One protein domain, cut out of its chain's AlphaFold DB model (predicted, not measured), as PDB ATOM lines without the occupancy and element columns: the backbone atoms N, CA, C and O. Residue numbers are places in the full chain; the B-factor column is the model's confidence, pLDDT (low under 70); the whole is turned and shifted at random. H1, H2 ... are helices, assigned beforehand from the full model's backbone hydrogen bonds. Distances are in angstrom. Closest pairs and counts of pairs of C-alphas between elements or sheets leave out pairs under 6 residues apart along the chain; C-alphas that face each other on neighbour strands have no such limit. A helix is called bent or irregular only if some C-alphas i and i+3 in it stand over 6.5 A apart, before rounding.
ATOM      1  N   SER A   2     182.388 152.253  95.606       79.56
ATOM      2  CA  SER A   2     181.607 152.507  94.390       79.56
ATOM      3  C   SER A   2     181.163 151.189  93.747       79.56
ATOM      4  O   SER A   2     181.768 150.138  93.982       79.56
ATOM      5  N   LEU A   3     180.127 151.240  92.902       77.88
ATOM      6  CA  LEU A   3     179.676 150.082  92.128       77.88
ATOM      7  C   LEU A   3     180.825 149.462  91.309       77.88
ATOM      8  O   LEU A   3     181.026 148.249  91.333       77.88
ATOM      9  N   SER A   4     181.639 150.304  90.663       80.25
ATOM     10  CA  SER A   4     182.823 149.884  89.901       80.25
ATOM     11  C   SER A   4     183.860 149.158  90.762       80.25
ATOM     12  O   SER A   4     184.432 148.152  90.340       80.25
ATOM     13  N   GLU A   5     184.064 149.610  91.997       85.19
ATOM     14  CA  GLU A   5     185.001 148.994  92.927       85.19
ATOM     15  C   GLU A   5     184.491 147.629  93.416       85.19
ATOM     16  O   GLU A   5     185.259 146.667  93.471       85.19
ATOM     17  N   LEU A   6     183.188 147.505  93.688       84.56
ATOM     18  CA  LEU A   6     182.557 146.235  94.066       84.56
ATOM     19  C   LEU A   6     182.651 145.199  92.938       84.56
ATOM     20  O   LEU A   6     183.010 144.046  93.192       84.56
ATOM     21  N   ILE A   7     182.412 145.616  91.691       82.19
ATOM     22  CA  ILE A   7     182.546 144.754  90.507       82.19
ATOM     23  C   ILE A   7     184.004 144.320  90.315       82.19
ATOM     24  O   ILE A   7     184.267 143.130  90.149       82.19
ATOM     25  N   SER A   8     184.962 145.253  90.401       85.44
ATOM     26  CA  SER A   8     186.393 144.952  90.223       85.44
ATOM     27  C   SER A   8     186.922 143.930  91.238       85.44
ATOM     28  O   SER A   8     187.784 143.112  90.918       85.44
ATOM     29  N   ARG A   9     186.352 143.919  92.448       88.56
ATOM     30  CA  ARG A   9     186.690 142.978  93.523       88.56
ATOM     31  C   ARG A   9     185.869 141.684  93.487       88.56
ATOM     32  O   ARG A   9     185.963 140.892  94.420       88.56
ATOM     33  N   LYS A  10     185.075 141.453  92.432       81.19
ATOM     34  CA  LYS A  10     184.173 140.294  92.270       81.19
ATOM     35  C   LYS A  10     183.135 140.153  93.395       81.19
ATOM     36  O   LYS A  10     182.620 139.066  93.650       81.19
ATOM     37  N   LEU A  11     182.788 141.255  94.060       78.06
ATOM     38  CA  LEU A  11     181.769 141.302  95.109       78.06
ATOM     39  C   LEU A  11     180.387 141.554  94.488       78.06
ATOM     40  O   LEU A  11     179.744 142.568  94.748       78.06
ATOM     41  N   HIS A  12     179.938 140.631  93.634       70.94
ATOM     42  CA  HIS A  12     178.754 140.819  92.783       70.94
ATOM     43  C   HIS A  12     177.439 140.986  93.559       70.94
ATOM     44  O   HIS A  12     176.565 141.719  93.109       70.94
ATOM     45  N   ILE A  13     177.306 140.358  94.733       66.62
ATOM     46  CA  ILE A  13     176.115 140.501  95.591       66.62
ATOM     47  C   ILE A  13     176.031 141.929  96.135       66.62
ATOM     48  O   ILE A  13     175.036 142.613  95.924       66.62
ATOM     49  N   LEU A  14     177.116 142.414  96.741       71.50
ATOM     50  CA  LEU A  14     177.191 143.775  97.272       71.50
ATOM     51  C   LEU A  14     177.079 144.823  96.154       71.50
ATOM     52  O   LEU A  14     176.495 145.881  96.362       71.50
ATOM     53  N   ALA A  15     177.603 144.533  94.957       69.88
ATOM     54  CA  ALA A  15     177.406 145.374  93.778       69.88
ATOM     55  C   ALA A  15     175.922 145.461  93.384       69.88
ATOM     56  O   ALA A  15     175.431 146.553  93.121       69.88
ATOM     57  N   ALA A  16     175.191 144.341  93.388       66.75
ATOM     58  CA  ALA A  16     173.762 144.318  93.080       66.75
ATOM     59  C   ALA A  16     172.918 145.037  94.148       66.75
ATOM     60  O   ALA A  16     172.015 145.796  93.801       66.75
ATOM     61  N   GLU A  17     173.235 144.857  95.433       67.75
ATOM     62  CA  GLU A  17     172.603 145.595  96.536       67.75
ATOM     63  C   GLU A  17     172.872 147.100  96.430       67.75
ATOM     64  O   GLU A  17     171.962 147.909  96.591       67.75
ATOM     65  N   ARG A  18     174.104 147.487  96.076       73.56
ATOM     66  CA  ARG A  18     174.473 148.888  95.878       73.56
ATOM     67  C   ARG A  18     173.794 149.500  94.655       73.56
ATOM     68  O   ARG A  18     173.321 150.626  94.752       73.56
ATOM     69  N   ALA A  19     173.706 148.774  93.539       70.56
ATOM     70  CA  ALA A  19     172.967 149.203  92.353       70.56
ATOM     71  C   ALA A  19     171.473 149.362  92.661       70.56
ATOM     72  O   ALA A  19     170.869 150.353  92.266       70.56
ATOM     73  N   ARG A  20     170.885 148.435  93.430       70.75
ATOM     74  CA  ARG A  20     169.518 148.571  93.949       70.75
ATOM     75  C   ARG A  20     169.375 149.850  94.768       70.75
ATOM     76  O   ARG A  20     168.464 150.619  94.493       70.75
ATOM     77  N   ASP A  21     170.246 150.087  95.744       69.62
ATOM     78  CA  ASP A  21     170.178 151.291  96.578       69.62
ATOM     79  C   ASP A  21     170.344 152.560  95.739       69.62
ATOM     80  O   ASP A  21     169.639 153.533  95.973       69.62
ATOM     81  N   GLU A  22     171.215 152.554  94.729       71.00
ATOM     82  CA  GLU A  22     171.401 153.662  93.783       71.00
ATOM     83  C   GLU A  22     170.173 153.880  92.874       71.00
ATOM     84  O   GLU A  22     169.830 155.024  92.590       71.00
ATOM     85  N   ILE A  23     169.445 152.823  92.495       67.12
ATOM     86  CA  ILE A  23     168.189 152.908  91.723       67.12
ATOM     87  C   ILE A  23     167.008 153.345  92.596       67.12
ATOM     88  O   ILE A  23     166.192 154.160  92.175       67.12
ATOM     89  N   ILE A  24     166.905 152.840  93.828       62.81
ATOM     90  CA  ILE A  24     165.865 153.248  94.784       62.81
ATOM     91  C   ILE A  24     166.109 154.695  95.239       62.81
ATOM     92  O   ILE A  24     165.163 155.469  95.378       62.81
ATOM     93  N   SER A  25     167.373 155.092  95.423       60.22
ATOM     94  CA  SER A  25     167.773 156.464  95.776       60.22
ATOM     95  C   SER A  25     167.835 157.430  94.587       60.22
ATOM     96  O   SER A  25     168.063 158.622  94.797       60.22
ATOM     97  N   TYR A  26     167.576 156.947  93.365       54.28
ATOM     98  CA  TYR A  26     167.810 157.635  92.093       54.28
ATOM     99  C   TYR A  26     167.259 159.068  92.001       54.28
ATOM    100  O   TYR A  26     167.783 159.817  91.185       54.28
ATOM    101  N   ARG A  27     166.264 159.522  92.793       53.38
ATOM    102  CA  ARG A  27     165.760 160.916  92.687       53.38
ATOM    103  C   ARG A  27     165.239 161.570  93.968       53.38
ATOM    104  O   ARG A  27     164.104 162.035  94.019       53.38
ATOM    105  N   PHE A  35     171.919 156.238  85.484       65.19
ATOM    106  CA  PHE A  35     171.171 155.310  84.636       65.19
ATOM    107  C   PHE A  35     170.072 156.035  83.854       65.19
ATOM    108  O   PHE A  35     169.387 156.921  84.375       65.19
ATOM    109  N   SER A  36     169.879 155.632  82.606       74.06
ATOM    110  CA  SER A  36     168.730 155.953  81.766       74.06
ATOM    111  C   SER A  36     167.483 155.167  82.197       74.06
ATOM    112  O   SER A  36     167.559 154.154  82.892       74.06
ATOM    113  N   ILE A  37     166.300 155.606  81.751       73.44
ATOM    114  CA  ILE A  37     165.030 154.911  82.035       73.44
ATOM    115  C   ILE A  37     165.054 153.471  81.494       73.44
ATOM    116  O   ILE A  37     164.553 152.562  82.156       73.44
ATOM    117  N   SER A  38     165.659 153.258  80.321       74.50
ATOM    118  CA  SER A  38     165.767 151.934  79.697       74.50
ATOM    119  C   SER A  38     166.612 150.975  80.537       74.50
ATOM    120  O   SER A  38     166.201 149.839  80.764       74.50
ATOM    121  N   GLU A  39     167.750 151.443  81.057       77.00
ATOM    122  CA  GLU A  39     168.623 150.644  81.927       77.00
ATOM    123  C   GLU A  39     167.916 150.280  83.238       77.00
ATOM    124  O   GLU A  39     167.995 149.140  83.689       77.00
ATOM    125  N   CYS A  40     167.143 151.201  83.823       75.88
ATOM    126  CA  CYS A  40     166.338 150.894  85.007       75.88
ATOM    127  C   CYS A  40     165.311 149.777  84.744       75.88
ATOM    128  O   CYS A  40     165.169 148.869  85.565       75.88
ATOM    129  N   ILE A  41     164.606 149.817  83.605       77.50
ATOM    130  CA  ILE A  41     163.634 148.779  83.217       77.50
ATOM    131  C   ILE A  41     164.329 147.420  83.062       77.50
ATOM    132  O   ILE A  41     163.835 146.406  83.561       77.50
ATOM    133  N   GLU A  42     165.486 147.391  82.397       79.94
ATOM    134  CA  GLU A  42     166.276 146.173  82.214       79.94
ATOM    135  C   GLU A  42     166.725 145.582  83.554       79.94
ATOM    136  O   GLU A  42     166.544 144.387  83.799       79.94
ATOM    137  N   ILE A  43     167.204 146.420  84.475       82.19
ATOM    138  CA  ILE A  43     167.617 145.977  85.810       82.19
ATOM    139  C   ILE A  43     166.437 145.375  86.583       82.19
ATOM    140  O   ILE A  43     166.587 144.319  87.203       82.19
ATOM    141  N   PHE A  44     165.240 145.968  86.521       83.19
ATOM    142  CA  PHE A  44     164.060 145.366  87.147       83.19
ATOM    143  C   PHE A  44     163.643 144.041  86.490       83.19
ATOM    144  O   PHE A  44     163.221 143.119  87.192       83.19
ATOM    145  N   ASN A  45     163.799 143.892  85.173       81.69
ATOM    146  CA  ASN A  45     163.575 142.607  84.506       81.69
ATOM    147  C   ASN A  45     164.579 141.539  84.971       81.69
ATOM    148  O   ASN A  45     164.183 140.405  85.247       81.69
ATOM    149  N   LEU A  46     165.854 141.899  85.146       85.12
ATOM    150  CA  LEU A  46     166.867 141.000  85.709       85.12
ATOM    151  C   LEU A  46     166.535 140.597  87.152       85.12
ATOM    152  O   LEU A  46     166.671 139.425  87.509       85.12
ATOM    153  N   TRP A  47     166.023 141.526  87.967       85.94
ATOM    154  CA  TRP A  47     165.512 141.219  89.307       85.94
ATOM    155  C   TRP A  47     164.341 140.235  89.273       85.94
ATOM    156  O   TRP A  47     164.317 139.287  90.060       85.94
ATOM    157  N   TYR A  48     163.393 140.412  88.351       85.44
ATOM    158  CA  TYR A  48     162.280 139.479  88.173       85.44
ATOM    159  C   TYR A  48     162.764 138.068  87.819       85.44
ATOM    160  O   TYR A  48     162.323 137.094  88.438       85.44
ATOM    161  N   ILE A  49     163.713 137.954  86.884       86.69
ATOM    162  CA  ILE A  49     164.326 136.673  86.506       86.69
ATOM    163  C   ILE A  49     165.019 136.047  87.718       86.69
ATOM    164  O   ILE A  49     164.743 134.897  88.055       86.69
ATOM    165  N   ARG A  50     165.859 136.814  88.423       88.88
ATOM    166  CA  ARG A  50     166.588 136.345  89.606       88.88
ATOM    167  C   ARG A  50     165.645 135.812  90.681       88.88
ATOM    168  O   ARG A  50     165.813 134.676  91.123       88.88
ATOM    169  N   LEU A  51     164.645 136.597  91.083       88.00
ATOM    170  CA  LEU A  51     163.686 136.187  92.109       88.00
ATOM    171  C   LEU A  51     162.897 134.949  91.664       88.00
ATOM    172  O   LEU A  51     162.696 134.032  92.458       88.00
ATOM    173  N   THR A  52     162.517 134.866  90.387       86.88
ATOM    174  CA  THR A  52     161.841 133.682  89.834       86.88
ATOM    175  C   THR A  52     162.733 132.444  89.920       86.88
ATOM    176  O   THR A  52     162.281 131.395  90.380       86.88
ATOM    177  N   CYS A  53     164.011 132.553  89.548       86.31
ATOM    178  CA  CYS A  53     164.982 131.468  89.676       86.31
ATOM    179  C   CYS A  53     165.142 131.021  91.135       86.31
ATOM    180  O   CYS A  53     165.127 129.818  91.404       86.31
ATOM    181  N   LEU A  54     165.243 131.957  92.082       85.25
ATOM    182  CA  LEU A  54     165.373 131.646  93.509       85.25
ATOM    183  C   LEU A  54     164.129 130.943  94.072       85.25
ATOM    184  O   LEU A  54     164.255 129.977  94.827       85.25
ATOM    185  N   VAL A  55     162.930 131.379  93.675       85.88
ATOM    186  CA  VAL A  55     161.669 130.718  94.048       85.88
ATOM    187  C   VAL A  55     161.619 129.297  93.486       85.88
ATOM    188  O   VAL A  55     161.321 128.352  94.216       85.88
ATOM    189  N   ARG A  56     161.982 129.109  92.211       81.88
ATOM    190  CA  ARG A  56     161.994 127.788  91.553       81.88
ATOM    191  C   ARG A  56     163.018 126.824  92.152       81.88
ATOM    192  O   ARG A  56     162.751 125.630  92.231       81.88
ATOM    193  N   THR A  57     164.152 127.337  92.612       82.38
ATOM    194  CA  THR A  57     165.205 126.564  93.297       82.38
ATOM    195  C   THR A  57     164.967 126.416  94.804       82.38
ATOM    196  O   THR A  57     165.767 125.790  95.492       82.38
ATOM    197  N   ARG A  58     163.836 126.926  95.315       82.06
ATOM    198  CA  ARG A  58     163.395 126.821  96.715       82.06
ATOM    199  C   ARG A  58     164.361 127.447  97.737       82.06
ATOM    200  O   ARG A  58     164.367 127.056  98.903       82.06
ATOM    201  N   TYR A  59     165.118 128.480  97.355       85.25
ATOM    202  CA  TYR A  59     165.976 129.241  98.278       85.25
ATOM    203  C   TYR A  59     165.192 130.330  99.034       85.25
ATOM    204  O   TYR A  59     165.460 131.524  98.892       85.25
ATOM    205  N   ALA A  60     164.234 129.908  99.872       85.56
ATOM    206  CA  ALA A  60     163.289 130.777 100.593       85.56
ATOM    207  C   ALA A  60     163.927 131.972 101.302       85.56
ATOM    208  O   ALA A  60     163.536 133.117 101.087       85.56
ATOM    209  N   LYS A  61     164.954 131.714 102.113       85.31
ATOM    210  CA  LYS A  61     165.617 132.759 102.903       85.31
ATOM    211  C   LYS A  61     166.184 133.880 102.028       85.31
ATOM    212  O   LYS A  61     166.070 135.042 102.397       85.31
ATOM    213  N   VAL A  62     166.760 133.527 100.876       86.00
ATOM    214  CA  VAL A  62     167.416 134.482  99.976       86.00
ATOM    215  C   VAL A  62     166.376 135.332  99.260       86.00
ATOM    216  O   VAL A  62     166.458 136.555  99.310       86.00
ATOM    217  N   PHE A  63     165.357 134.714  98.650       85.38
ATOM    218  CA  PHE A  63     164.377 135.498  97.894       85.38
ATOM    219  C   PHE A  63     163.488 136.371  98.784       85.38
ATOM    220  O   PHE A  63     163.075 137.437  98.338       85.38
ATOM    221  N   HIS A  64     163.187 135.963 100.024       84.88
ATOM    222  CA  HIS A  64     162.416 136.806 100.944       84.88
ATOM    223  C   HIS A  64     163.206 138.045 101.369       84.88
ATOM    224  O   HIS A  64     162.642 139.137 101.437       84.88
ATOM    225  N   GLU A  65     164.500 137.880 101.640       85.81
ATOM    226  CA  GLU A  65     165.373 138.986 102.022       85.81
ATOM    227  C   GLU A  65     165.574 139.953 100.851       85.81
ATOM    228  O   GLU A  65     165.319 141.148 100.985       85.81
ATOM    229  N   GLU A  66     165.893 139.433  99.665       86.06
ATOM    230  CA  GLU A  66     166.032 140.241  98.452       86.06
ATOM    231  C   GLU A  66     164.733 140.976  98.084       86.06
ATOM    232  O   GLU A  66     164.753 142.173  97.794       86.06
ATOM    233  N   ALA A  67     163.581 140.300  98.149       87.44
ATOM    234  CA  ALA A  67     162.297 140.936  97.876       87.44
ATOM    235  C   ALA A  67     161.968 142.026  98.901       87.44
ATOM    236  O   ALA A  67     161.454 143.076  98.521       87.44
ATOM    237  N   ARG A  68     162.274 141.823 100.191       85.31
ATOM    238  CA  ARG A  68     162.079 142.845 101.235       85.31
ATOM    239  C   ARG A  68     162.907 144.094 100.953       85.31
ATOM    240  O   ARG A  68     162.402 145.203 101.112       85.31
ATOM    241  N   GLN A  69     164.138 143.913 100.491       82.06
ATOM    242  CA  GLN A  69     165.054 145.008 100.191       82.06
ATOM    243  C   GLN A  69     164.615 145.865  98.992       82.06
ATOM    244  O   GLN A  69     164.994 147.029  98.918       82.06
ATOM    245  N   LEU A  70     163.779 145.341  98.086       81.75
ATOM    246  CA  LEU A  70     163.192 146.129  96.990       81.75
ATOM    247  C   LEU A  70     162.226 147.229  97.469       81.75
ATOM    248  O   LEU A  70     161.905 148.129  96.696       81.75
ATOM    249  N   GLY A  71     161.770 147.180  98.725       82.44
ATOM    250  CA  GLY A  71     160.929 148.224  99.309       82.44
ATOM    251  C   GLY A  71     159.575 148.385  98.608       82.44
ATOM    252  O   GLY A  71     158.986 147.415  98.124       82.44
ATOM    253  N   ASP A  72     159.057 149.615  98.590       82.69
ATOM    254  CA  ASP A  72     157.785 149.936  97.940       82.69
ATOM    255  C   ASP A  72     157.968 150.246  96.446       82.69
ATOM    256  O   ASP A  72     158.312 151.358  96.045       82.69
ATOM    257  N   LEU A  73     157.670 149.247  95.613       83.81
ATOM    258  CA  LEU A  73     157.713 149.347  94.152       83.81
ATOM    259  C   LEU A  73     156.529 150.119  93.542       83.81
ATOM    260  O   LEU A  73     156.490 150.316  92.329       83.81
ATOM    261  N   SER A  74     155.549 150.527  94.353       79.12
ATOM    262  CA  SER A  74     154.411 151.351  93.915       79.12
ATOM    263  C   SER A  74     154.634 152.838  94.164       79.12
ATOM    264  O   SER A  74     153.736 153.648  93.936       79.12
ATOM    265  N   SER A  75     155.830 153.200  94.625       78.56
ATOM    266  CA  SER A  75     156.160 154.572  94.950       78.56
ATOM    267  C   SER A  75     156.063 155.499  93.737       78.56
ATOM    268  O   SER A  75     156.480 155.175  92.623       78.56
ATOM    269  N   GLU A  76     155.579 156.711  93.990       72.69
ATOM    270  CA  GLU A  76     155.458 157.798  93.019       72.69
ATOM    271  C   GLU A  76     156.816 158.191  92.392       72.69
ATOM    272  O   GLU A  76     156.864 158.749  91.296       72.69
ATOM    273  N   TYR A  77     157.933 157.877  93.057       69.25
ATOM    274  CA  TYR A  77     159.290 158.109  92.543       69.25
ATOM    275  C   TYR A  77     159.678 157.160  91.404       69.25
ATOM    276  O   TYR A  77     160.523 157.502  90.582       69.25
ATOM    277  N   LEU A  78     159.046 155.986  91.335       72.94
ATOM    278  CA  LEU A  78     159.272 154.979  90.298       72.94
ATOM    279  C   LEU A  78     158.326 155.173  89.103       72.94
ATOM    280  O   LEU A  78     158.169 154.272  88.279       72.94
ATOM    281  N   ARG A  79     157.666 156.332  89.006       75.25
ATOM    282  CA  ARG A  79     156.847 156.722  87.856       75.25
ATOM    283  C   ARG A  79     157.634 157.621  86.913       75.25
ATOM    284  O   ARG A  79     158.434 158.451  87.346       75.25
ATOM    285  N   ILE A  80     157.403 157.461  85.615       70.31
ATOM    286  CA  ILE A  80     158.060 158.258  84.578       70.31
ATOM    287  C   ILE A  80     157.542 159.703  84.667       70.31
ATOM    288  O   ILE A  80     156.405 159.998  84.311       70.31
ATOM    289  N   LYS A  81     158.384 160.617  85.168       59.16
ATOM    290  CA  LYS A  81     158.114 162.064  85.237       59.16
ATOM    291  C   LYS A  81     159.035 162.794  84.266       59.16
ATOM    292  O   LYS A  81     160.246 162.806  84.485       59.16
ATOM    293  N   GLY A  82     158.485 163.410  83.218       49.34
ATOM    294  CA  GLY A  82     159.306 164.198  82.289       49.34
ATOM    295  C   GLY A  82     158.612 164.735  81.039       49.34
ATOM    296  O   GLY A  82     158.989 165.803  80.577       49.34
ATOM    297  N   ASP A  83     157.578 164.070  80.532       48.19
ATOM    298  CA  ASP A  83     156.821 164.548  79.369       48.19
ATOM    299  C   ASP A  83     155.475 165.143  79.845       48.19
ATOM    300  O   ASP A  83     154.798 164.509  80.662       48.19
ATOM    301  N   PRO A  84     155.082 166.363  79.423       44.47
ATOM    302  CA  PRO A  84     153.762 166.933  79.698       44.47
ATOM    303  C   PRO A  84     152.604 165.985  79.356       44.47
ATOM    304  O   PRO A  84     151.615 165.991  80.080       44.47
ATOM    305  N   LYS A  85     152.765 165.119  78.341       45.28
ATOM    306  CA  LYS A  85     151.822 164.036  78.007       45.28
ATOM    307  C   LYS A  85     152.018 162.778  78.872       45.28
ATOM    308  O   LYS A  85     151.053 162.079  79.160       45.28
ATOM    309  N   ALA A  86     153.231 162.504  79.369       43.31
ATOM    310  CA  ALA A  86     153.486 161.378  80.283       43.31
ATOM    311  C   ALA A  86     153.113 161.645  81.751       43.31
ATOM    312  O   ALA A  86     152.900 160.707  82.522       43.31
ATOM    313  N   ARG A  87     152.979 162.921  82.146       42.38
ATOM    314  CA  ARG A  87     152.347 163.301  83.422       42.38
ATOM    315  C   ARG A  87     150.925 162.748  83.531       42.38
ATOM    316  O   ARG A  87     150.478 162.479  84.644       42.38
ATOM    317  N   GLU A  88     150.260 162.540  82.397       39.06
ATOM    318  CA  GLU A  88     148.907 161.992  82.317       39.06
ATOM    319  C   GLU A  88     148.889 160.455  82.252       39.06
ATOM    320  O   GLU A  88     147.971 159.850  82.800       39.06
ATOM    321  N   THR A  89     149.921 159.796  81.703       48.81
ATOM    322  CA  THR A  89     149.953 158.323  81.585       48.81
ATOM    323  C   THR A  89     150.561 157.560  82.755       48.81
ATOM    324  O   THR A  89     150.365 156.349  82.827       48.81
ATOM    325  N   GLY A  90     151.281 158.217  83.674       50.91
ATOM    326  CA  GLY A  90     151.588 157.656  84.998       50.91
ATOM    327  C   GLY A  90     152.259 156.274  85.003       50.91
ATOM    328  O   GLY A  90     152.088 155.519  85.963       50.91
ATOM    329  N   THR A  91     153.001 155.910  83.955       68.25
ATOM    330  CA  THR A  91     153.568 154.566  83.820       68.25
ATOM    331  C   THR A  91     154.768 154.381  84.753       68.25
ATOM    332  O   THR A  91     155.664 155.223  84.852       68.25
ATOM    333  N   SER A  92     154.762 153.277  85.503       76.81
ATOM    334  CA  SER A  92     155.868 152.896  86.385       76.81
ATOM    335  C   SER A  92     157.024 152.312  85.571       76.81
ATOM    336  O   SER A  92     156.790 151.531  84.650       76.81
ATOM    337  N   ILE A  93     158.265 152.635  85.947       77.50
ATOM    338  CA  ILE A  93     159.477 151.995  85.403       77.50
ATOM    339  C   ILE A  93     159.595 150.526  85.831       77.50
ATOM    340  O   ILE A  93     160.367 149.767  85.252       77.50
ATOM    341  N   VAL A  94     158.845 150.121  86.861       82.50
ATOM    342  CA  VAL A  94     158.859 148.756  87.378       82.50
ATOM    343  C   VAL A  94     157.873 147.901  86.575       82.50
ATOM    344  O   VAL A  94     156.677 148.216  86.542       82.50
ATOM    345  N   PRO A  95     158.317 146.775  85.984       84.19
ATOM    346  CA  PRO A  95     157.441 145.848  85.281       84.19
ATOM    347  C   PRO A  95     156.280 145.376  86.160       84.19
ATOM    348  O   PRO A  95     156.465 144.962  87.306       84.19
ATOM    349  N   TRP A  96     155.067 145.381  85.604       86.12
ATOM    350  CA  TRP A  96     153.854 144.967  86.319       86.12
ATOM    351  C   TRP A  96     153.948 143.541  86.888       86.12
ATOM    352  O   TRP A  96     153.495 143.282  88.003       86.12
ATOM    353  N   SER A  97     154.590 142.631  86.148       86.25
ATOM    354  CA  SER A  97     154.867 141.256  86.582       86.25
ATOM    355  C   SER A  97     155.690 141.213  87.869       86.25
ATOM    356  O   SER A  97     155.320 140.498  88.798       86.25
ATOM    357  N   LEU A  98     156.752 142.021  87.965       87.44
ATOM    358  CA  LEU A  98     157.573 142.124  89.171       87.44
ATOM    359  C   LEU A  98     156.766 142.681  90.346       87.44
ATOM    360  O   LEU A  98     156.857 142.151  91.451       87.44
ATOM    361  N   ARG A  99     155.938 143.704  90.108       89.94
ATOM    362  CA  ARG A  99     155.113 144.324  91.156       89.94
ATOM    363  C   ARG A  99     154.130 143.334  91.773       89.94
ATOM    364  O   ARG A  99     154.062 143.257  92.993       89.94
ATOM    365  N   ILE A 100     153.424 142.544  90.958       90.25
ATOM    366  CA  ILE A 100     152.552 141.463  91.450       90.25
ATOM    367  C   ILE A 100     153.374 140.415  92.200       90.25
ATOM    368  O   ILE A 100     153.006 140.010  93.301       90.25
ATOM    369  N   PHE A 101     154.478 139.965  91.603       89.75
ATOM    370  CA  PHE A 101     155.268 138.859  92.129       89.75
ATOM    371  C   PHE A 101     155.833 139.165  93.520       89.75
ATOM    372  O   PHE A 101     155.727 138.349  94.437       89.75
ATOM    373  N   VAL A 102     156.349 140.379  93.706       90.94
ATOM    374  CA  VAL A 102     156.958 140.837  94.958       90.94
ATOM    375  C   VAL A 102     155.942 140.950  96.101       90.94
ATOM    376  O   VAL A 102     156.344 140.789  97.254       90.94
ATOM    377  N   VAL A 103     154.637 141.127  95.828       90.88
ATOM    378  CA  VAL A 103     153.602 141.168  96.881       90.88
ATOM    379  C   VAL A 103     153.660 139.920  97.758       90.88
ATOM    380  O   VAL A 103     153.813 140.051  98.972       90.88
ATOM    381  N   LYS A 104     153.602 138.722  97.159       86.44
ATOM    382  CA  LYS A 104     153.642 137.460  97.918       86.44
ATOM    383  C   LYS A 104     154.995 137.238  98.596       86.44
ATOM    384  O   LYS A 104     155.045 136.758  99.726       86.44
ATOM    385  N   LEU A 105     156.093 137.614  97.935       89.62
ATOM    386  CA  LEU A 105     157.437 137.426  98.490       89.62
ATOM    387  C   LEU A 105     157.673 138.298  99.728       89.62
ATOM    388  O   LEU A 105     158.191 137.817 100.731       89.62
ATOM    389  N   GLN A 106     157.261 139.563  99.692       89.19
ATOM    390  CA  GLN A 106     157.422 140.480 100.821       89.19
ATOM    391  C   GLN A 106     156.408 140.228 101.946       89.19
ATOM    392  O   GLN A 106     156.692 140.533 103.102       89.19
ATOM    393  N   ALA A 107     155.234 139.685 101.618       86.06
ATOM    394  CA  ALA A 107     154.193 139.332 102.580       86.06
ATOM    395  C   ALA A 107     154.426 137.971 103.270       86.06
ATOM    396  O   ALA A 107     153.574 137.541 104.047       86.06
ATOM    397  N   ASN A 108     155.569 137.318 103.002       83.62
ATOM    398  CA  ASN A 108     155.927 135.976 103.469       83.62
ATOM    399  C   ASN A 108     154.861 134.910 103.146       83.62
ATOM    400  O   ASN A 108     154.565 134.053 103.976       83.62
ATOM    401  N   GLY A 109     154.300 134.952 101.935       83.81
ATOM    402  CA  GLY A 109     153.253 134.032 101.489       83.81
ATOM    403  C   GLY A 109     151.866 134.668 101.498       83.81
ATOM    404  O   GLY A 109     151.717 135.850 101.175       83.81
ATOM    405  N   ASP A 110     150.854 133.864 101.827       88.12
ATOM    406  CA  ASP A 110     149.454 134.281 101.822       88.12
ATOM    407  C   ASP A 110     149.082 134.907 103.173       88.12
ATOM    408  O   ASP A 110     149.012 134.236 104.202       88.12
TER     409      ASP A 110
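Overview. This is residues 2 to 27 and 35 to 110 of the 374 residues of an uncharacterized protein of Nadsonia fulvescens var. elongata DSM 6958 (UniProt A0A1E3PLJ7). The core is a small group of three helices: long H3, with H4 folded back along its last part as a helical hairpin, and H6 crossing both steeply. On the side away from H6 lies a second, smaller helical hairpin, H1 and H2, which comes close to this core only loosely; a long loop, residues 70 to 85, runs out to the tiny helix H5 at the far end of the domain before the chain comes back to H6. The printed part has 102 residues with six named helices in the order H1 to H6 and no named strand, and its class is all helix. It is compact, with a radius of gyration of the C-alphas of 14.6 A, yet flat in outline, spanning 43 by 39 by 17 A.

Along the chain. H3, residues 37 to 56, is the longest helix at 28.9 A, from C-alpha 37 at (165.030, 154.911, 82.035) to C-alpha 56 at (161.994, 127.788, 91.553). H4 is residues 60 to 69, 14.3 A long. H6, residues 96 to 106, is 15.6 A long and ends at C-alpha 106 (157.422, 140.480, 100.821); it is neither bent nor irregular, but only just: C-alphas 101 and 104 are 6.2 A apart. H2 is residues 12 to 24, 18.0 A long. H1 is residues 3 to 8, beginning at C-alpha 3 (179.676, 150.082, 92.128), and H5 is residues 86 to 89.

Arrangement. H3 touches H4 with residues 51 to 55 alone, in a hairpin at a shallow tilt of 24 degrees, opposite ways; the closest C-alphas, of Leu 51 and Phe 63, are 5.9 A apart. H3 touches H6 with residues 44 to 48 alone, at a steep tilt of 46 degrees, the same way, the closest C-alphas being those of Tyr 48 and Leu 98 at 5.5 A. H4 touches H6 at a steep tilt of 64 degrees, opposite ways, with the C-alphas of Arg 68 and Gln 106 closest at 5.2 A. H2 is close to H3 but not clearly touching it, the closest C-alphas, of Ile 23 and Cys 40, being 7.3 A apart; H2 and H4 are near each other. H1 and H2 touch as a hairpin at a shallow tilt of 13 degrees, with the C-alphas of Leu 6 and Ala 15 at 5.2 A. H5 is apart from the other five helices. In H1, H2, H3 and H4 every O i to N i+4 pair is within hydrogen-bond range, in H6 4 of 7; H5 is too short for such a pair, and its 1 O i to N i+3 pair is within range.

Size, cuts and confidence. The two C-alphas farthest apart, of Arg 58 and Pro 84, are 44.6 A apart. Residues 28 to 34, in the link from H2 to H3, are not printed, and C-alphas 27 and 35 across the cut are 11.2 A apart. The link from H4 to H5 is long, with 16 residues. The mean pLDDT of the printed part is 76.6; 23 residues are under 70, among them residues 23 to 27 and 81 to 91, and the mean of H5 is 43.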